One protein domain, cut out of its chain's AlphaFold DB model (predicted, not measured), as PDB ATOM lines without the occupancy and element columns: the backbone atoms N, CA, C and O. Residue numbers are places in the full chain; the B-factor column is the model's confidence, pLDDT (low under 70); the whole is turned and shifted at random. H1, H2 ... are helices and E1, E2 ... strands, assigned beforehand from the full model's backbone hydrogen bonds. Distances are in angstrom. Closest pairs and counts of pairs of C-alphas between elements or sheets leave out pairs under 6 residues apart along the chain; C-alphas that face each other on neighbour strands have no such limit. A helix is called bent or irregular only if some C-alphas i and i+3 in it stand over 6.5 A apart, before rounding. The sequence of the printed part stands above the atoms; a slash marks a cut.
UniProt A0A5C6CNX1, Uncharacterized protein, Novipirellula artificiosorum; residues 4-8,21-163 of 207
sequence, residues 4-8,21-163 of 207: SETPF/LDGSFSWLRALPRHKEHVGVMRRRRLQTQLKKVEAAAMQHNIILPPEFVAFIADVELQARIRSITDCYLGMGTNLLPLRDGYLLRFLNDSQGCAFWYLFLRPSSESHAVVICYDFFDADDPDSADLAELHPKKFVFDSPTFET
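Overview. This is residues 4 to 8 and 21 to 163 of the 207 residues of an uncharacterized protein of Novipirellula artificiosorum (UniProt A0A5C6CNX1). A strongly twisted sheet of five antiparallel strands, E1 to E5, makes the body, and the long helix H2 runs past its E2 side, only grazing it. The short helices H3, H4 and H1 lead away from H2 toward one end, while the long loop of residues 133 to 153 lies at the opposite end. The printed part has 148 residues with four named helices, then five named strands, H1 H2 H3 H4 E1 E2 E3 E4 E5; the sheet order is E1 - E2 - E3 - E4 - E5. The class is mixed, helices and strands, with under half of the residues in named elements. The whole is compact, with a radius of gyration of the C-alphas of 14.6 A and spans of 42 by 32 by 29 A.

Arrangement. H1, residues 26 to 29, only just touches H4, residues 75 to 78, with 3 pairs of C-alphas within 8 A, the closest Arg 29 and Leu 77 at 6.5 A. H2, residues 43 to 59, forms a helical hairpin with H3, residues 66 to 73: residues 46 to 50 of H2 touch H3, the closest C-alphas being Gln 47 and Ala 73 at 6.5 A, and they run opposite ways at a tilt of 36 degrees, only just steep. H3 and H4 only just touch, with 3 pairs within 8 A, and only at the corner by their tight link; the C-alphas of Phe 71 and Leu 77 are closest, at 6.2 A. Every O i to N i+4 pair is within hydrogen-bond range in H3, and 11 of 13 in H2; H1 and H4 are too short for such a pair. Strands E1, residues 96 to 98, E2, 101 to 108, E3, 115 to 120, E4, 127 to 132, and E5, 154 to 158, form a meander, each the antiparallel neighbour of the one before. N 96 and O 103 are 2.9 A apart across E1 and E2, N 104 and O 118 2.9 A across E2 and E3, N 117 and O 130 2.9 A across E3 and E4, and N 131 and O 155 2.9 A across E4 and E5. H2 only grazes the sheet with residues 46 to 57; H1, H3 and H4 are not on it.

Along the chain. H1 begins at C-alpha 26 (112.054, 127.716, 127.669). H2 is 25.3 A long and only just irregular, with C-alphas 44 and 47 6.8 A apart. H3 spans 10.5 A, E2 20.9 A, E3 15.9 A, E4 16.1 A and E5 12.1 A, ending at C-alpha 158 (127.102, 135.008, 137.799).

Size, cuts and confidence. The C-alphas of Ala 30 and Ala 147 are the farthest apart, at 44.2 A. Residues 9 to 20 are not printed, and C-alphas 8 and 21 are 23.1 A apart across the cut. The links H1 to H2, H4 to E1 and E4 to E5 are long. The model's mean pLDDT over the printed part is 94.2, and no printed residue is under 70.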
ATOM      1  N   SER A   4     127.597 143.195 144.672       75.19
ATOM      2  CA  SER A   4     127.811 143.990 145.894       75.19
ATOM      3  C   SER A   4     127.303 143.320 147.168       75.19
ATOM      4  O   SER A   4     127.635 143.752 148.263       75.19
ATOM      5  N   GLU A   5     126.481 142.287 147.028       81.69
ATOM      6  CA  GLU A   5     125.892 141.548 148.134       81.69
ATOM      7  C   GLU A   5     126.656 140.235 148.395       81.69
ATOM      8  O   GLU A   5     126.246 139.442 149.240       81.69
ATOM      9  N   THR A   6     127.745 139.971 147.665       80.25
ATOM     10  CA  THR A   6     128.552 138.751 147.811       80.25
ATOM     11  C   THR A   6     129.924 139.060 148.421       80.25
ATOM     12  O   THR A   6     130.466 140.141 148.177       80.25
ATOM     13  N   PRO A   7     130.544 138.119 149.158       85.12
ATOM     14  CA  PRO A   7     131.896 138.296 149.695       85.12
ATOM     15  C   PRO A   7     133.011 138.092 148.649       85.12
ATOM     16  O   PRO A   7     134.192 138.109 149.011       85.12
ATOM     17  N   PHE A   8     132.662 137.864 147.381       89.56
ATOM     18  CA  PHE A   8     133.575 137.412 146.333       89.56
ATOM     19  C   PHE A   8     134.023 138.555 145.421       89.56
ATOM     20  O   PHE A   8     133.289 139.513 145.158       89.56
ATOM     21  N   LEU A  21     115.305 134.843 131.020       94.81
ATOM     22  CA  LEU A  21     115.700 133.907 132.072       94.81
ATOM     23  C   LEU A  21     114.676 134.013 133.205       94.81
ATOM     24  O   LEU A  21     114.631 135.027 133.905       94.81
ATOM     25  N   ASP A  22     113.788 133.030 133.304       95.19
ATOM     26  CA  ASP A  22     112.683 132.997 134.270       95.19
ATOM     27  C   ASP A  22     112.570 131.661 135.022       95.19
ATOM     28  O   ASP A  22     111.542 131.366 135.627       95.19
ATOM     29  N   GLY A  23     113.623 130.845 134.972       94.44
ATOM     30  CA  GLY A  23     113.719 129.531 135.599       94.44
ATOM     31  C   GLY A  23     113.012 128.407 134.837       94.44
ATOM     32  O   GLY A  23     113.184 127.240 135.184       94.44
ATOM     33  N   SER A  24     112.243 128.712 133.783       95.75
ATOM     34  CA  SER A  24     111.530 127.690 132.994       95.75
ATOM     35  C   SER A  24     112.424 126.942 131.997       95.75
ATOM     36  O   SER A  24     112.054 125.863 131.514       95.75
ATOM     37  N   PHE A  25     113.582 127.526 131.662       97.62
ATOM     38  CA  PHE A  25     114.482 127.078 130.598       97.62
ATOM     39  C   PHE A  25     113.808 126.958 129.225       97.62
ATOM     40  O   PHE A  25     114.231 126.160 128.387       97.62
ATOM     41  N   SER A  26     112.761 127.746 128.958       96.25
ATOM     42  CA  SER A  26     112.054 127.716 127.669       96.25
ATOM     43  C   SER A  26     112.990 127.988 126.483       96.25
ATOM     44  O   SER A  26     112.876 127.327 125.453       96.25
ATOM     45  N   TRP A  27     113.968 128.889 126.655       95.12
ATOM     46  CA  TRP A  27     115.013 129.159 125.660       95.12
ATOM     47  C   TRP A  27     115.887 127.930 125.372       95.12
ATOM     48  O   TRP A  27     116.229 127.682 124.221       95.12
ATOM     49  N   LEU A  28     116.200 127.131 126.397       96.56
ATOM     50  CA  LEU A  28     117.049 125.948 126.277       96.56
ATOM     51  C   LEU A  28     116.280 124.771 125.671       96.56
ATOM     52  O   LEU A  28     116.809 124.056 124.829       96.56
ATOM     53  N   ARG A  29     115.011 124.566 126.047       96.25
ATOM     54  CA  ARG A  29     114.202 123.417 125.588       96.25
ATOM     55  C   ARG A  29     114.070 123.334 124.065       96.25
ATOM     56  O   ARG A  29     114.005 122.221 123.538       96.25
ATOM     57  N   ALA A  30     114.067 124.477 123.382       91.75
ATOM     58  CA  ALA A  30     114.003 124.564 121.926       91.75
ATOM     59  C   ALA A  30     115.315 124.168 121.221       91.75
ATOM     60  O   ALA A  30     115.308 123.932 120.015       91.75
ATOM     61  N   LEU A  31     116.428 124.084 121.955       94.00
ATOM     62  CA  LEU A  31     117.746 123.821 121.388       94.00
ATOM     63  C   LEU A  31     117.996 122.325 121.125       94.00
ATOM     64  O   LEU A  31     117.371 121.467 121.770       94.00
ATOM     65  N   PRO A  32     118.917 122.001 120.192       94.50
ATOM     66  CA  PRO A  32     119.285 120.629 119.872       94.50
ATOM     67  C   PRO A  32     119.838 119.856 121.070       94.50
ATOM     68  O   PRO A  32     120.412 120.409 122.005       94.50
ATOM     69  N   ARG A  33     119.685 118.533 121.011       96.75
ATOM     70  CA  ARG A  33     120.311 117.607 121.956       96.75
ATOM     71  C   ARG A  33     121.647 117.132 121.414       96.75
ATOM     72  O   ARG A  33     121.804 116.943 120.210       96.75
ATOM     73  N   HIS A  34     122.546 116.807 122.327       96.31
ATOM     74  CA  HIS A  34     123.872 116.310 122.022       96.31
ATOM     75  C   HIS A  34     124.113 114.971 122.711       96.31
ATOM     76  O   HIS A  34     123.607 114.709 123.803       96.31
ATOM     77  N   LYS A  35     124.869 114.102 122.035       94.25
ATOM     78  CA  LYS A  35     125.274 112.805 122.583       94.25
ATOM     79  C   LYS A  35     126.290 112.990 123.711       94.25
ATOM     80  O   LYS A  35     126.103 112.426 124.782       94.25
ATOM     81  N   GLU A  36     127.313 113.802 123.458       94.75
ATOM     82  CA  GLU A  36     128.281 114.234 124.462       94.75
ATOM     83  C   GLU A  36     127.775 115.530 125.089       94.75
ATOM     84  O   GLU A  36     127.504 116.500 124.382       94.75
ATOM     85  N   HIS A  37     127.564 115.515 126.401       96.50
ATOM     86  CA  HIS A  37     126.987 116.629 127.146       96.50
ATOM     87  C   HIS A  37     127.372 116.529 128.629       96.50
ATOM     88  O   HIS A  37     127.723 115.456 129.125       96.50
ATOM     89  N   VAL A  38     127.237 117.628 129.374       96.94
ATOM     90  CA  VAL A  38     127.727 117.739 130.766       96.94
ATOM     91  C   VAL A  38     127.127 116.703 131.731       96.94
ATOM     92  O   VAL A  38     127.695 116.408 132.778       96.94
ATOM     93  N   GLY A  39     125.966 116.128 131.409       94.50
ATOM     94  CA  GLY A  39     125.264 115.158 132.256       94.50
ATOM     95  C   GLY A  39     125.680 113.697 132.056       94.50
ATOM     96  O   GLY A  39     125.298 112.852 132.868       94.50
ATOM     97  N   VAL A  40     126.442 113.363 131.003       90.44
ATOM     98  CA  VAL A  40     126.709 111.962 130.613       90.44
ATOM     99  C   VAL A  40     127.473 111.203 131.698       90.44
ATOM    100  O   VAL A  40     127.029 110.137 132.134       90.44
ATOM    101  N   MET A  41     128.585 111.764 132.185       88.44
ATOM    102  CA  MET A  41     129.539 111.055 133.050       88.44
ATOM    103  C   MET A  41     128.936 110.566 134.374       88.44
ATOM    104  O   MET A  41     129.280 109.492 134.872       88.44
ATOM    105  N   ARG A  42     128.031 111.347 134.973       84.56
ATOM    106  CA  ARG A  42     127.472 111.076 136.310       84.56
ATOM    107  C   ARG A  42     125.957 110.883 136.304       84.56
ATOM    108  O   ARG A  42     125.363 110.846 137.379       84.56
ATOM    109  N   ARG A  43     125.325 110.659 135.144       80.88
ATOM    110  CA  ARG A  43     123.858 110.551 134.990       80.88
ATOM    111  C   ARG A  43     123.168 109.691 136.057       80.88
ATOM    112  O   ARG A  43     122.141 110.080 136.601       80.88
ATOM    113  N   ARG A  44     123.734 108.520 136.378       82.12
ATOM    114  CA  ARG A  44     123.164 107.587 137.376       82.12
ATOM    115  C   ARG A  44     123.293 108.075 138.825       82.12
ATOM    116  O   ARG A  44     122.566 107.594 139.684       82.12
ATOM    117  N   ARG A  45     124.236 108.980 139.103       88.56
ATOM    118  CA  ARG A  45     124.531 109.499 140.447       88.56
ATOM    119  C   ARG A  45     123.838 110.830 140.723       88.56
ATOM    120  O   ARG A  45     123.438 111.025 141.863       88.56
ATOM    121  N   LEU A  46     123.624 111.675 139.711       91.00
ATOM    122  CA  LEU A  46     123.079 113.031 139.885       91.00
ATOM    123  C   LEU A  46     121.744 113.064 140.633       91.00
ATOM    124  O   LEU A  46     121.586 113.857 141.551       91.00
ATOM    125  N   GLN A  47     120.818 112.159 140.318       90.38
ATOM    126  CA  GLN A  47     119.518 112.094 141.001       90.38
ATOM    127  C   GLN A  47     119.654 111.705 142.480       90.38
ATOM    128  O   GLN A  47     118.966 112.234 143.348       90.38
ATOM    129  N   THR A  48     120.568 110.785 142.790       93.44
ATOM    130  CA  THR A  48     120.867 110.403 144.175       93.44
ATOM    131  C   THR A  48     121.604 111.523 144.909       93.44
ATOM    132  O   THR A  48     121.343 111.749 146.086       93.44
ATOM    133  N   GLN A  49     122.502 112.237 144.225       94.81
ATOM    134  CA  GLN A  49     123.190 113.407 144.766       94.81
ATOM    135  C   GLN A  49     122.189 114.521 145.075       94.81
ATOM    136  O   GLN A  49     122.235 115.064 146.171       94.81
ATOM    137  N   LEU A  50     121.233 114.785 144.178       95.81
ATOM    138  CA  LEU A  50     120.189 115.790 144.381       95.81
ATOM    139  C   LEU A  50     119.386 115.513 145.647       95.81
ATOM    140  O   LEU A  50     119.301 116.386 146.499       95.81
ATOM    141  N   LYS A  51     118.932 114.273 145.850       96.06
ATOM    142  CA  LYS A  51     118.214 113.891 147.077       96.06
ATOM    143  C   LYS A  51     119.034 114.101 148.353       96.06
ATOM    144  O   LYS A  51     118.487 114.482 149.384       96.06
ATOM    145  N   LYS A  52     120.341 113.825 148.310       96.56
ATOM    146  CA  LYS A  52     121.234 114.049 149.460       96.56
ATOM    147  C   LYS A  52     121.417 115.538 149.743       96.56
ATOM    148  O   LYS A  52     121.328 115.946 150.895       96.56
ATOM    149  N   VAL A  53     121.595 116.337 148.696       96.69
ATOM    150  CA  VAL A  53     121.714 117.792 148.799       96.69
ATOM    151  C   VAL A  53     120.418 118.421 149.298       96.69
ATOM    152  O   VAL A  53     120.477 119.301 150.145       96.69
ATOM    153  N   GLU A  54     119.253 117.959 148.843       97.25
ATOM    154  CA  GLU A  54     117.952 118.400 149.365       97.25
ATOM    155  C   GLU A  54     117.846 118.133 150.871       97.25
ATOM    156  O   GLU A  54     117.455 119.019 151.630       97.25
ATOM    157  N   ALA A  55     118.269 116.950 151.328       97.12
ATOM    158  CA  ALA A  55     118.298 116.626 152.751       97.12
ATOM    159  C   ALA A  55     119.284 117.511 153.540       97.12
ATOM    160  O   ALA A  55     118.927 118.022 154.602       97.12
ATOM    161  N   ALA A  56     120.495 117.741 153.021       96.31
ATOM    162  CA  ALA A  56     121.478 118.635 153.639       96.31
ATOM    163  C   ALA A  56     120.983 120.092 153.681       96.31
ATOM    164  O   ALA A  56     121.127 120.783 154.690       96.31
ATOM    165  N   ALA A  57     120.326 120.556 152.617       96.44
ATOM    166  CA  ALA A  57     119.739 121.885 152.553       96.44
ATOM    167  C   ALA A  57     118.655 122.069 153.623       96.44
ATOM    168  O   ALA A  57     118.674 123.068 154.341       96.44
ATOM    169  N   MET A  58     117.781 121.073 153.816       96.25
ATOM    170  CA  MET A  58     116.786 121.092 154.895       96.25
ATOM    171  C   MET A  58     117.433 121.196 156.283       96.25
ATOM    172  O   MET A  58     116.975 121.982 157.110       96.25
ATOM    173  N   GLN A  59     118.517 120.455 156.537       95.50
ATOM    174  CA  GLN A  59     119.238 120.498 157.819       95.50
ATOM    175  C   GLN A  59     119.838 121.878 158.121       95.50
ATOM    176  O   GLN A  59     119.912 122.280 159.281       95.50
ATOM    177  N   HIS A  60     120.236 122.614 157.084       94.81
ATOM    178  CA  HIS A  60     120.853 123.935 157.200       94.81
ATOM    179  C   HIS A  60     119.888 125.100 156.950       94.81
ATOM    180  O   HIS A  60     120.322 126.250 156.876       94.81
ATOM    181  N   ASN A  61     118.581 124.826 156.847       95.44
ATOM    182  CA  ASN A  61     117.558 125.823 156.523       95.44
ATOM    183  C   ASN A  61     117.886 126.604 155.232       95.44
ATOM    184  O   ASN A  61     117.725 127.825 155.151       95.44
ATOM    185  N   ILE A  62     118.404 125.890 154.235       97.12
ATOM    186  CA  ILE A  62     118.759 126.394 152.912       97.12
ATOM    187  C   ILE A  62     117.634 126.062 151.942       97.12
ATOM    188  O   ILE A  62     117.139 124.936 151.903       97.12
ATOM    189  N   ILE A  63     117.257 127.045 151.128       96.38
ATOM    190  CA  ILE A  63     116.325 126.856 150.019       96.38
ATOM    191  C   ILE A  63     117.166 126.741 148.750       96.38
ATOM    192  O   ILE A  63     117.887 127.674 148.391       96.38
ATOM    193  N   LEU A  64     117.123 125.581 148.093       97.12
ATOM    194  CA  LEU A  64     117.814 125.405 146.816       97.12
ATOM    195  C   LEU A  64     117.119 126.240 145.730       97.12
ATOM    196  O   LEU A  64     115.887 126.275 145.707       97.12
ATOM    197  N   PRO A  65     117.870 126.863 144.804       97.00
ATOM    198  CA  PRO A  65     117.270 127.616 143.709       97.00
ATOM    199  C   PRO A  65     116.371 126.708 142.857       97.00
ATOM    200  O   PRO A  65     116.849 125.664 142.391       97.00
ATOM    201  N   PRO A  66     115.090 127.056 142.634       96.38
ATOM    202  CA  PRO A  66     114.167 126.202 141.890       96.38
ATOM    203  C   PRO A  66     114.664 125.857 140.482       96.38
ATOM    204  O   PRO A  66     114.526 124.718 140.038       96.38
ATOM    205  N   GLU A  67     115.302 126.806 139.793       96.88
ATOM    206  CA  GLU A  67     115.872 126.592 138.463       96.88
ATOM    207  C   GLU A  67     117.049 125.606 138.490       96.88
ATOM    208  O   GLU A  67     117.217 124.804 137.571       96.88
ATOM    209  N   PHE A  68     117.841 125.604 139.564       97.69
ATOM    210  CA  PHE A  68     118.932 124.649 139.720       97.69
ATOM    211  C   PHE A  68     118.382 123.233 139.897       97.69
ATOM    212  O   PHE A  68     118.789 122.316 139.182       97.69
ATOM    213  N   VAL A  69     117.411 123.064 140.798       97.19
ATOM    214  CA  VAL A  69     116.760 121.767 141.038       97.19
ATOM    215  C   VAL A  69     116.101 121.256 139.757       97.19
ATOM    216  O   VAL A  69     116.322 120.108 139.374       97.19
ATOM    217  N   ALA A  70     115.360 122.115 139.047       96.69
ATOM    218  CA  ALA A  70     114.710 121.763 137.788       96.69
ATOM    219  C   ALA A  70     115.717 121.289 136.725       96.69
ATOM    220  O   ALA A  70     115.484 120.275 136.068       96.69
ATOM    221  N   PHE A  71     116.857 121.970 136.584       97.69
ATOM    222  CA  PHE A  71     117.897 121.575 135.636       97.69
ATOM    223  C   PHE A  71     118.587 120.253 136.020       97.69
ATOM    224  O   PHE A  71     118.761 119.372 135.175       97.69
ATOM    225  N   ILE A  72     118.963 120.074 137.291       96.88
ATOM    226  CA  ILE A  72     119.627 118.844 137.761       96.88
ATOM    227  C   ILE A  72     118.678 117.633 137.708       96.88
ATOM    228  O   ILE A  72     119.121 116.504 137.474       96.88
ATOM    229  N   ALA A  73     117.372 117.850 137.864       95.44
ATOM    230  CA  ALA A  73     116.369 116.798 137.746       95.44
ATOM    231  C   ALA A  73     116.072 116.398 136.284       95.44
ATOM    232  O   ALA A  73     115.704 115.247 136.036       95.44
ATOM    233  N   ASP A  74     116.245 117.304 135.317       96.12
ATOM    234  CA  ASP A  74     115.817 117.123 133.927       96.12
ATOM    235  C   ASP A  74     116.979 116.706 132.999       96.12
ATOM    236  O   ASP A  74     117.769 117.518 132.510       96.12
ATOM    237  N   VAL A  75     117.054 115.404 132.700       95.38
ATOM    238  CA  VAL A  75     118.069 114.841 131.786       95.38
ATOM    239  C   VAL A  75     117.958 115.373 130.355       95.38
ATOM    240  O   VAL A  75     118.943 115.342 129.618       95.38
ATOM    241  N   GLU A  76     116.784 115.855 129.943       96.06
ATOM    242  CA  GLU A  76     116.591 116.440 128.620       96.06
ATOM    243  C   GLU A  76     117.209 117.838 128.556       96.06
ATOM    244  O   GLU A  76     117.862 118.163 127.561       96.06
ATOM    245  N   LEU A  77     117.089 118.646 129.614       97.62
ATOM    246  CA  LEU A  77     117.803 119.926 129.700       97.62
ATOM    247  C   LEU A  77     119.321 119.721 129.709       97.62
ATOM    248  O   LEU A  77     120.038 120.389 128.969       97.62
ATOM    249  N   GLN A  78     119.811 118.746 130.476       97.62
ATOM    250  CA  GLN A  78     121.244 118.434 130.545       97.62
ATOM    251  C   GLN A  78     121.821 118.010 129.193       97.62
ATOM    252  O   GLN A  78     122.987 118.285 128.915       97.62
ATOM    253  N   ALA A  79     121.023 117.342 128.353       97.56
ATOM    254  CA  ALA A  79     121.428 116.894 127.021       97.56
ATOM    255  C   ALA A  79     121.625 118.036 126.009       97.56
ATOM    256  O   ALA A  79     122.075 117.783 124.897       97.56
ATOM    257  N   ARG A  80     121.283 119.277 126.365       98.00
ATOM    258  CA  ARG A  80     121.417 120.470 125.508       98.00
ATOM    259  C   ARG A  80     122.635 121.322 125.855       98.00
ATOM    260  O   ARG A  80     122.853 122.364 125.255       98.00
ATOM    261  N   ILE A  81     123.408 120.890 126.848       98.00
ATOM    262  CA  ILE A  81     124.565 121.621 127.350       98.00
ATOM    263  C   ILE A  81     125.809 120.784 127.083       98.00
ATOM    264  O   ILE A  81     126.049 119.772 127.746       98.00
ATOM    265  N   ARG A  82     126.597 121.208 126.100       97.06
ATOM    266  CA  ARG A  82     127.929 120.661 125.836       97.06
ATOM    267  C   ARG A  82     128.992 121.448 126.589       97.06
ATOM    268  O   ARG A  82     128.743 122.571 127.019       97.06
ATOM    269  N   SER A  83     130.170 120.851 126.724       97.06
ATOM    270  CA  SER A  83     131.366 121.539 127.196       97.06
ATOM    271  C   SER A  83     132.522 121.279 126.240       97.06
ATOM    272  O   SER A  83     132.786 120.130 125.895       97.06
ATOM    273  N   ILE A  84     133.207 122.338 125.823       95.19
ATOM    274  CA  ILE A  84     134.392 122.290 124.973       95.19
ATOM    275  C   ILE A  84     135.635 121.870 125.758       95.19
ATOM    276  O   ILE A  84     136.563 121.300 125.196       95.19
ATOM    277  N   THR A  85     135.629 122.097 127.071       93.38
ATOM    278  CA  THR A  85     136.677 121.657 127.999       93.38
ATOM    279  C   THR A  85     136.273 120.391 128.749       93.38
ATOM    280  O   THR A  85     136.807 120.105 129.812       93.38
ATOM    281  N   ASP A  86     135.290 119.645 128.229       94.38
ATOM    282  CA  ASP A  86     134.837 118.374 128.810       94.38
ATOM    283  C   ASP A  86     134.368 118.500 130.280       94.38
ATOM    284  O   ASP A  86     134.397 117.561 131.072       94.38
ATOM    285  N   CYS A  87     133.884 119.687 130.670       97.75
ATOM    286  CA  CYS A  87     133.246 119.864 131.973       97.75
ATOM    287  C   CYS A  87     132.050 118.920 132.141       97.75
ATOM    288  O   CYS A  87     131.263 118.702 131.217       97.75
ATOM    289  N   TYR A  88     131.836 118.461 133.369       97.31
ATOM    290  CA  TYR A  88     130.752 117.550 133.704       97.31
ATOM    291  C   TYR A  88     130.051 117.922 135.009       97.31
ATOM    292  O   TYR A  88     130.643 118.444 135.961       97.31
ATOM    293  N   LEU A  89     128.757 117.607 135.070       97.38
ATOM    294  CA  LEU A  89     127.949 117.729 136.273       97.38
ATOM    295  C   LEU A  89     128.431 116.701 137.294       97.38
ATOM    296  O   LEU A  89     128.331 115.488 137.094       97.38
ATOM    297  N   GLY A  90     128.943 117.201 138.408       93.56
ATOM    298  CA  GLY A  90     129.382 116.397 139.537       93.56
ATOM    299  C   GLY A  90     129.132 117.190 140.800       93.56
ATOM    300  O   GLY A  90     129.922 118.058 141.164       93.56
ATOM    301  N   MET A  91     127.989 116.906 141.413       93.88
ATOM    302  CA  MET A  91     127.491 117.658 142.552       93.88
ATOM    303  C   MET A  91     128.006 117.069 143.864       93.88
ATOM    304  O   MET A  91     127.967 115.847 144.043       93.88
ATOM    305  N   GLY A  92     128.463 117.925 144.778       93.81
ATOM    306  CA  GLY A  92     128.736 117.502 146.154       93.81
ATOM    307  C   GLY A  92     127.474 116.916 146.793       93.81
ATOM    308  O   GLY A  92     126.364 117.190 146.337       93.81
ATOM    309  N   THR A  93     127.608 116.071 147.814       94.31
ATOM    310  CA  THR A  93     126.431 115.505 148.503       94.31
ATOM    311  C   THR A  93     126.045 116.231 149.780       94.31
ATOM    312  O   THR A  93     124.991 115.935 150.343       94.31
ATOM    313  N   ASN A  94     126.848 117.211 150.181       94.88
ATOM    314  CA  ASN A  94     126.651 118.016 151.369       94.88
ATOM    315  C   ASN A  94     127.039 119.479 151.096       94.88
ATOM    316  O   ASN A  94     127.646 119.803 150.071       94.88
ATOM    317  N   LEU A  95     126.644 120.368 152.003       95.88
ATOM    318  CA  LEU A  95     126.893 121.798 151.913       95.88
ATOM    319  C   LEU A  95     128.146 122.173 152.705       95.88
ATOM    320  O   LEU A  95     128.293 121.812 153.870       95.88
ATOM    321  N   LEU A  96     129.027 122.954 152.088       96.12
ATOM    322  CA  LEU A  96     130.223 123.473 152.743       96.12
ATOM    323  C   LEU A  96     129.918 124.830 153.389       96.12
ATOM    324  O   LEU A  96     129.583 125.767 152.664       96.12
ATOM    325  N   PRO A  97     130.029 124.984 154.716       95.69
ATOM    326  CA  PRO A  97     129.811 126.277 155.355       95.69
ATOM    327  C   PRO A  97     130.889 127.277 154.924       95.69
ATOM    328  O   PRO A  97     132.084 126.994 154.995       95.69
ATOM    329  N   LEU A  98     130.477 128.475 154.508       95.12
ATOM    330  CA  LEU A  98     131.380 129.558 154.134       95.12
ATOM    331  C   LEU A  98     130.833 130.907 154.609       95.12
ATOM    332  O   LEU A  98     129.957 131.497 153.977       95.12
ATOM    333  N   ARG A  99     131.416 131.429 155.695       89.19
ATOM    334  CA  ARG A  99     130.976 132.665 156.366       89.19
ATOM    335  C   ARG A  99     129.472 132.645 156.681       89.19
ATOM    336  O   ARG A  99     129.054 131.906 157.559       89.19
ATOM    337  N   ASP A 100     128.697 133.483 156.001       87.94
ATOM    338  CA  ASP A 100     127.264 133.727 156.168       87.94
ATOM    339  C   ASP A 100     126.394 132.886 155.219       87.94
ATOM    340  O   ASP A 100     125.186 133.103 155.119       87.94
ATOM    341  N   GLY A 101     126.995 131.924 154.520       95.25
ATOM    342  CA  GLY A 101     126.290 131.038 153.610       95.25
ATOM    343  C   GLY A 101     126.939 129.676 153.468       95.25
ATOM    344  O   GLY A 101     127.748 129.246 154.291       95.25
ATOM    345  N   TYR A 102     126.549 128.994 152.400       97.31
ATOM    346  CA  TYR A 102     126.995 127.648 152.083       97.31
ATOM    347  C   TYR A 102     127.418 127.550 150.626       97.31
ATOM    348  O   TYR A 102     126.874 128.240 149.765       97.31
ATOM    349  N   LEU A 103     128.373 126.673 150.348       97.75
ATOM    350  CA  LEU A 103     128.777 126.296 149.008       97.75
ATOM    351  C   LEU A 103     128.248 124.908 148.661       97.75
ATOM    352  O   LEU A 103     128.315 123.981 149.467       97.75
ATOM    353  N   LEU A 104     127.785 124.767 147.425       97.56
ATOM    354  CA  LEU A 104     127.445 123.492 146.812       97.56
ATOM    355  C   LEU A 104     128.164 123.378 145.472       97.56
ATOM    356  O   LEU A 104     127.809 124.083 144.528       97.56
ATOM    357  N   ARG A 105     129.147 122.482 145.371       97.62
ATOM    358  CA  ARG A 105     129.789 122.146 144.092       97.62
ATOM    359  C   ARG A 105     128.761 121.528 143.155       97.62
ATOM    360  O   ARG A 105     128.015 120.657 143.597       97.62
ATOM    361  N   PHE A 106     128.747 121.918 141.882       97.44
ATOM    362  CA  PHE A 106     127.828 121.333 140.897       97.44
ATOM    363  C   PHE A 106     128.453 120.998 139.534       97.44
ATOM    364  O   PHE A 106     127.961 120.086 138.864       97.44
ATOM    365  N   LEU A 107     129.530 121.674 139.124       97.94
ATOM    366  CA  LEU A 107     130.235 121.397 137.867       97.94
ATOM    367  C   LEU A 107     131.738 121.289 138.113       97.94
ATOM    368  O   LEU A 107     132.300 122.022 138.928       97.94
ATOM    369  N   ASN A 108     132.370 120.394 137.365       96.94
ATOM    370  CA  ASN A 108     133.800 120.143 137.396       96.94
ATOM    371  C   ASN A 108     134.347 120.245 135.987       96.94
ATOM    372  O   ASN A 108     133.731 119.733 135.054       96.94
ATOM    373  N   ASP A 109     135.517 120.841 135.863       96.00
ATOM    374  CA  ASP A 109     136.399 120.614 134.732       96.00
ATOM    375  C   ASP A 109     136.959 119.175 134.773       96.00
ATOM    376  O   ASP A 109     137.230 118.646 135.858       96.00
ATOM    377  N   SER A 110     137.111 118.510 133.620       93.50
ATOM    378  CA  SER A 110     137.573 117.111 133.590       93.50
ATOM    379  C   SER A 110     139.036 116.936 133.981       93.50
ATOM    380  O   SER A 110     139.409 115.861 134.452       93.50
ATOM    381  N   GLN A 111     139.844 117.991 133.863       93.44
ATOM    382  CA  GLN A 111     141.241 118.008 134.292       93.44
ATOM    383  C   GLN A 111     141.386 118.417 135.764       93.44
ATOM    384  O   GLN A 111     142.493 118.402 136.301       93.44
ATOM    385  N   GLY A 112     140.279 118.761 136.433       92.44
ATOM    386  CA  GLY A 112     140.289 119.220 137.820       92.44
ATOM    387  C   GLY A 112     140.929 120.597 137.985       92.44
ATOM    388  O   GLY A 112     141.392 120.922 139.073       92.44
ATOM    389  N   CYS A 113     140.979 121.403 136.920       93.81
ATOM    390  CA  CYS A 113     141.577 122.733 136.978       93.81
ATOM    391  C   CYS A 113     140.589 123.811 137.431       93.81
ATOM    392  O   CYS A 113     141.020 124.869 137.872       93.81
ATOM    393  N   ALA A 114     139.278 123.583 137.327       96.00
ATOM    394  CA  ALA A 114     138.264 124.539 137.757       96.00
ATOM    395  C   ALA A 114     137.002 123.841 138.276       96.00
ATOM    396  O   ALA A 114     136.557 122.816 137.753       96.00
ATOM    397  N   PHE A 115     136.398 124.445 139.295       97.56
ATOM    398  CA  PHE A 115     135.220 123.930 139.979       97.56
ATOM    399  C   PHE A 115     134.200 125.048 140.164       97.56
ATOM    400  O   PHE A 115     134.544 126.148 140.606       97.56
ATOM    401  N   TRP A 116     132.934 124.759 139.862       98.12
ATOM    402  CA  TRP A 116     131.836 125.710 140.028       98.12
ATOM    403  C   TRP A 116     130.944 125.316 141.191       98.12
ATOM    404  O   TRP A 116     130.579 124.147 141.368       98.12
ATOM    405  N   TYR A 117     130.554 126.336 141.949       98.25
ATOM    406  CA  TYR A 117     129.752 126.205 143.152       98.25
ATOM    407  C   TYR A 117     128.576 127.174 143.120       98.25
ATOM    408  O   TYR A 117     128.686 128.295 142.617       98.25
ATOM    409  N   LEU A 118     127.460 126.764 143.716       97.75
ATOM    410  CA  LEU A 118     126.441 127.692 144.180       97.75
ATOM    411  C   LEU A 118     126.846 128.217 145.550       97.75
ATOM    412  O   LEU A 118     127.065 127.426 146.461       97.75
ATOM    413  N   PHE A 119     126.891 129.536 145.705       97.62
ATOM    414  CA  PHE A 119     126.852 130.175 147.014       97.62
ATOM    415  C   PHE A 119     125.398 130.447 147.400       97.62
ATOM    416  O   PHE A 119     124.694 131.170 146.693       97.62
ATOM    417  N   LEU A 120     124.961 129.864 148.512       97.19
ATOM    418  CA  LEU A 120     123.581 129.827 148.988       97.19
ATOM    419  C   LEU A 120     123.471 130.577 150.316       97.19
ATOM    420  O   LEU A 120     124.271 130.342 151.226       97.19
ATOM    421  N   ARG A 121     122.466 131.449 150.455       93.75
ATOM    422  CA  ARG A 121     122.160 132.081 151.744       93.75
ATOM    423  C   ARG A 121     121.106 131.289 152.521       93.75
ATOM    424  O   ARG A 121     120.127 130.848 151.921       93.75
ATOM    425  N   PRO A 122     121.244 131.170 153.851       92.94
ATOM    426  CA  PRO A 122     120.204 130.603 154.699       92.94
ATOM    427  C   PRO A 122     118.870 131.333 154.517       92.94
ATOM    428  O   PRO A 122     118.834 132.556 154.375       92.94
ATOM    429  N   SER A 123     117.777 130.570 154.532       89.88
ATOM    430  CA  SER A 123     116.396 131.072 154.483       89.88
ATOM    431  C   SER A 123     116.065 131.953 153.270       89.88
ATOM    432  O   SER A 123     115.154 132.777 153.332       89.88
ATOM    433  N   SER A 124     116.804 131.814 152.166       89.94
ATOM    434  CA  SER A 124     116.619 132.614 150.957       89.94
ATOM    435  C   SER A 124     116.865 131.783 149.703       89.94
ATOM    436  O   SER A 124     117.797 130.991 149.658       89.94
ATOM    437  N   GLU A 125     116.084 132.030 148.651       88.56
ATOM    438  CA  GLU A 125     116.360 131.519 147.296       88.56
ATOM    439  C   GLU A 125     117.508 132.285 146.606       88.56
ATOM    440  O   GLU A 125     117.978 131.919 145.524       88.56
ATOM    441  N   SER A 126     117.981 133.377 147.218       91.69
ATOM    442  CA  SER A 126     119.077 134.171 146.679       91.69
ATOM    443  C   SER A 126     120.384 133.389 146.720       91.69
ATOM    444  O   SER A 126     120.904 133.050 147.784       91.69
ATOM    445  N   HIS A 127     120.981 133.237 145.546       96.06
ATOM    446  CA  HIS A 127     122.238 132.536 145.344       96.06
ATOM    447  C   HIS A 127     123.130 133.284 144.346       96.06
ATOM    448  O   HIS A 127     122.719 134.292 143.761       96.06
ATOM    449  N   ALA A 128     124.355 132.800 144.175       96.12
ATOM    450  CA  ALA A 128     125.276 133.198 143.115       96.12
ATOM    451  C   ALA A 128     126.073 131.978 142.640       96.12
ATOM    452  O   ALA A 128     126.237 131.021 143.394       96.12
ATOM    453  N   VAL A 129     126.598 132.031 141.417       97.44
ATOM    454  CA  VAL A 129     127.589 131.065 140.934       97.44
ATOM    455  C   VAL A 129     128.983 131.632 141.160       97.44
ATOM    456  O   VAL A 129     129.249 132.799 140.849       97.44
ATOM    457  N   VAL A 130     129.867 130.800 141.701       97.12
ATOM    458  CA  VAL A 130     131.274 131.130 141.932       97.12
ATOM    459  C   VAL A 130     132.193 130.036 141.399       97.12
ATOM    460  O   VAL A 130     131.809 128.868 141.353       97.12
ATOM    461  N   ILE A 131     133.414 130.421 141.038       96.88
ATOM    462  CA  ILE A 131     134.472 129.519 140.566       96.88
ATOM    463  C   ILE A 131     135.575 129.439 141.618       96.88
ATOM    464  O   ILE A 131     135.929 130.458 142.217       96.88
ATOM    465  N   CYS A 132     136.147 128.252 141.805       96.31
ATOM    466  CA  CYS A 132     137.404 128.043 142.513       96.31
ATOM    467  C   CYS A 132     138.329 127.145 141.688       96.31
ATOM    468  O   CYS A 132     137.858 126.262 140.971       96.31
ATOM    469  N   TYR A 133     139.633 127.377 141.804       95.50
ATOM    470  CA  TYR A 133     140.665 126.526 141.203       95.50
ATOM    471  C   TYR A 133     141.123 125.417 142.163       95.50
ATOM    472  O   TYR A 133     141.715 124.439 141.726       95.50
ATOM    473  N   ASP A 134     140.786 125.542 143.452       95.88
ATOM    474  CA  ASP A 134     140.948 124.476 144.435       95.88
ATOM    475  C   ASP A 134     139.675 123.621 144.493       95.88
ATOM    476  O   ASP A 134     138.540 124.121 144.424       95.88
ATOM    477  N   PHE A 135     139.868 122.315 144.647       95.50
ATOM    478  CA  PHE A 135     138.783 121.364 144.816       95.50
ATOM    479  C   PHE A 135     138.335 121.328 146.278       95.50
ATOM    480  O   PHE A 135     139.099 120.903 147.134       95.50
ATOM    481  N   PHE A 136     137.103 121.747 146.573       95.81
ATOM    482  CA  PHE A 136     136.512 121.637 147.903       95.81
ATOM    483  C   PHE A 136     135.246 120.781 147.855       95.81
ATOM    484  O   PHE A 136     134.295 121.093 147.136       95.81
ATOM    485  N   ASP A 137     135.199 119.728 148.662       91.94
ATOM    486  CA  ASP A 137     134.006 118.909 148.863       91.94
ATOM    487  C   ASP A 137     133.996 118.366 150.295       91.94
ATOM    488  O   ASP A 137     135.027 117.977 150.834       91.94
ATOM    489  N   ALA A 138     132.829 118.367 150.937       84.75
ATOM    490  CA  ALA A 138     132.701 117.911 152.319       84.75
ATOM    491  C   ALA A 138     132.888 116.392 152.453       84.75
ATOM    492  O   ALA A 138     133.247 115.909 153.525       84.75
ATOM    493  N   ASP A 139     132.602 115.653 151.378       84.44
ATOM    494  CA  ASP A 139     132.490 114.197 151.400       84.44
ATOM    495  C   ASP A 139     133.590 113.503 150.572       84.44
ATOM    496  O   ASP A 139     133.554 112.279 150.416       84.44
ATOM    497  N   ASP A 140     134.546 114.258 150.016       86.50
ATOM    498  CA  ASP A 140     135.586 113.738 149.122       86.50
ATOM    499  C   ASP A 140     136.972 113.769 149.792       86.50
ATOM    500  O   ASP A 140     137.427 114.842 150.194       86.50
ATOM    501  N   PRO A 141     137.667 112.622 149.924       83.62
ATOM    502  CA  PRO A 141     138.998 112.578 150.528       83.62
ATOM    503  C   PRO A 141     140.069 113.296 149.699       83.62
ATOM    504  O   PRO A 141     141.093 113.671 150.263       83.62
ATOM    505  N   ASP A 142     139.843 113.496 148.397       86.94
ATOM    506  CA  ASP A 142     140.760 114.232 147.523       86.94
ATOM    507  C   ASP A 142     140.514 115.754 147.587       86.94
ATOM    508  O   ASP A 142     141.202 116.525 146.913       86.94
ATOM    509  N   SER A 143     139.539 116.205 148.391       90.69
ATOM    510  CA  SER A 143     139.297 117.625 148.658       90.69
ATOM    511  C   SER A 143     140.530 118.289 149.269       90.69
ATOM    512  O   SER A 143     141.204 117.736 150.139       90.69
ATOM    513  N   ALA A 144     140.765 119.540 148.881       91.31
ATOM    514  CA  ALA A 144     141.656 120.435 149.596       91.31
ATOM    515  C   ALA A 144     141.225 120.576 151.065       91.31
ATOM    516  O   ALA A 144     140.053 120.385 151.417       91.31
ATOM    517  N   ASP A 145     142.186 120.950 151.911       92.44
ATOM    518  CA  ASP A 145     141.967 121.118 153.343       92.44
ATOM    519  C   ASP A 145     140.888 122.179 153.601       92.44
ATOM    520  O   ASP A 145     141.039 123.357 153.258       92.44
ATOM    521  N   LEU A 146     139.790 121.764 154.238       91.12
ATOM    522  CA  LEU A 146     138.677 122.646 154.584       91.12
ATOM    523  C   LEU A 146     139.100 123.768 155.548       91.12
ATOM    524  O   LEU A 146     138.422 124.794 155.606       91.12
ATOM    525  N   ALA A 147     140.224 123.630 156.259       91.44
ATOM    526  CA  ALA A 147     140.810 124.712 157.045       91.44
ATOM    527  C   ALA A 147     141.279 125.895 156.176       91.44
ATOM    528  O   ALA A 147     141.328 127.031 156.652       91.44
ATOM    529  N   GLU A 148     141.581 125.665 154.895       93.19
ATOM    530  CA  GLU A 148     141.941 126.714 153.937       93.19
ATOM    531  C   GLU A 148     140.735 127.331 153.215       93.19
ATOM    532  O   GLU A 148     140.894 128.246 152.394       93.19
ATOM    533  N   LEU A 149     139.523 126.839 153.487       94.75
ATOM    534  CA  LEU A 149     138.311 127.314 152.840       94.75
ATOM    535  C   LEU A 149     138.071 128.788 153.194       94.75
ATOM    536  O   LEU A 149     137.754 129.155 154.326       94.75
ATOM    537  N   HIS A 150     138.212 129.669 152.202       94.75
ATOM    538  CA  HIS A 150     138.110 131.108 152.417       94.75
ATOM    539  C   HIS A 150     137.531 131.825 151.187       94.75
ATOM    540  O   HIS A 150     137.970 131.552 150.070       94.75
ATOM    541  N   PRO A 151     136.639 132.832 151.333       93.69
ATOM    542  CA  PRO A 151     135.967 133.450 150.179       93.69
ATOM    543  C   PRO A 151     136.892 134.098 149.151       93.69
ATOM    544  O   PRO A 151     136.531 134.219 147.990       93.69
ATOM    545  N   LYS A 152     138.104 134.504 149.547       93.44
ATOM    546  CA  LYS A 152     139.099 135.067 148.612       93.44
ATOM    547  C   LYS A 152     139.612 134.056 147.577       93.44
ATOM    548  O   LYS A 152     140.169 134.504 146.583       93.44
ATOM    549  N   LYS A 153     139.442 132.748 147.810       94.75
ATOM    550  CA  LYS A 153     139.754 131.690 146.835       94.75
ATOM    551  C   LYS A 153     138.696 131.578 145.731       94.75
ATOM    552  O   LYS A 153     138.929 130.919 144.725       94.75
ATOM    553  N   PHE A 154     137.545 132.222 145.920       95.69
ATOM    554  CA  PHE A 154     136.411 132.139 145.016       95.69
ATOM    555  C   PHE A 154     136.235 133.430 144.228       95.69
ATOM    556  O   PHE A 154     136.411 134.549 144.728       95.69
ATOM    557  N   VAL A 155     135.821 133.248 142.984       94.88
ATOM    558  CA  VAL A 155     135.542 134.313 142.035       94.88
ATOM    559  C   VAL A 155     134.054 134.303 141.721       94.88
ATOM    560  O   VAL A 155     133.510 133.278 141.326       94.88
ATOM    561  N   PHE A 156     133.394 135.447 141.884       94.56
ATOM    562  CA  PHE A 156     132.025 135.661 141.432       94.56
ATOM    563  C   PHE A 156     131.962 135.552 139.911       94.56
ATOM    564  O   PHE A 156     132.618 136.324 139.203       94.56
ATOM    565  N   ASP A 157     131.130 134.627 139.446       93.94
ATOM    566  CA  ASP A 157     130.863 134.395 138.033       93.94
ATOM    567  C   ASP A 157     129.548 135.071 137.639       93.94
ATOM    568  O   ASP A 157     129.540 136.007 136.842       93.94
ATOM    569  N   SER A 158     128.442 134.644 138.254       94.50
ATOM    570  CA  SER A 158     127.102 135.008 137.799       94.50
ATOM    571  C   SER A 158     126.107 135.166 138.957       94.50
ATOM    572  O   SER A 158     126.195 134.465 139.969       94.50
ATOM    573  N   PRO A 159     125.115 136.067 138.825       93.81
ATOM    574  CA  PRO A 159     124.158 136.388 139.885       93.81
ATOM    575  C   PRO A 159     123.072 135.331 140.104       93.81
ATOM    576  O   PRO A 159     122.398 135.395 141.133       93.81
ATOM    577  N   THR A 160     122.858 134.432 139.139       95.38
ATOM    578  CA  THR A 160     121.933 133.293 139.218       95.38
ATOM    579  C   THR A 160     122.487 132.107 138.433       95.38
ATOM    580  O   THR A 160     123.335 132.280 137.550       95.38
ATOM    581  N   PHE A 161     121.979 130.912 138.725       97.75
ATOM    582  CA  PHE A 161     122.335 129.689 138.019       97.75
ATOM    583  C   PHE A 161     121.932 129.734 136.540       97.75
ATOM    584  O   PHE A 161     122.739 129.400 135.681       97.75
ATOM    585  N   GLU A 162     120.722 130.196 136.209       97.62
ATOM    586  CA  GLU A 162     120.294 130.263 134.804       97.62
ATOM    587  C   GLU A 162     121.099 131.298 133.995       97.62
ATOM    588  O   GLU A 162     121.413 131.054 132.831       97.62
ATOM    589  N   THR A 163     121.510 132.415 134.616       95.88
ATOM    590  CA  THR A 163     122.412 133.394 133.975       95.88
ATOM    591  C   THR A 163     123.744 132.748 133.617       95.88
ATOM    592  O   THR A 163     124.221 132.905 132.492       95.88
TER     593      THR A 163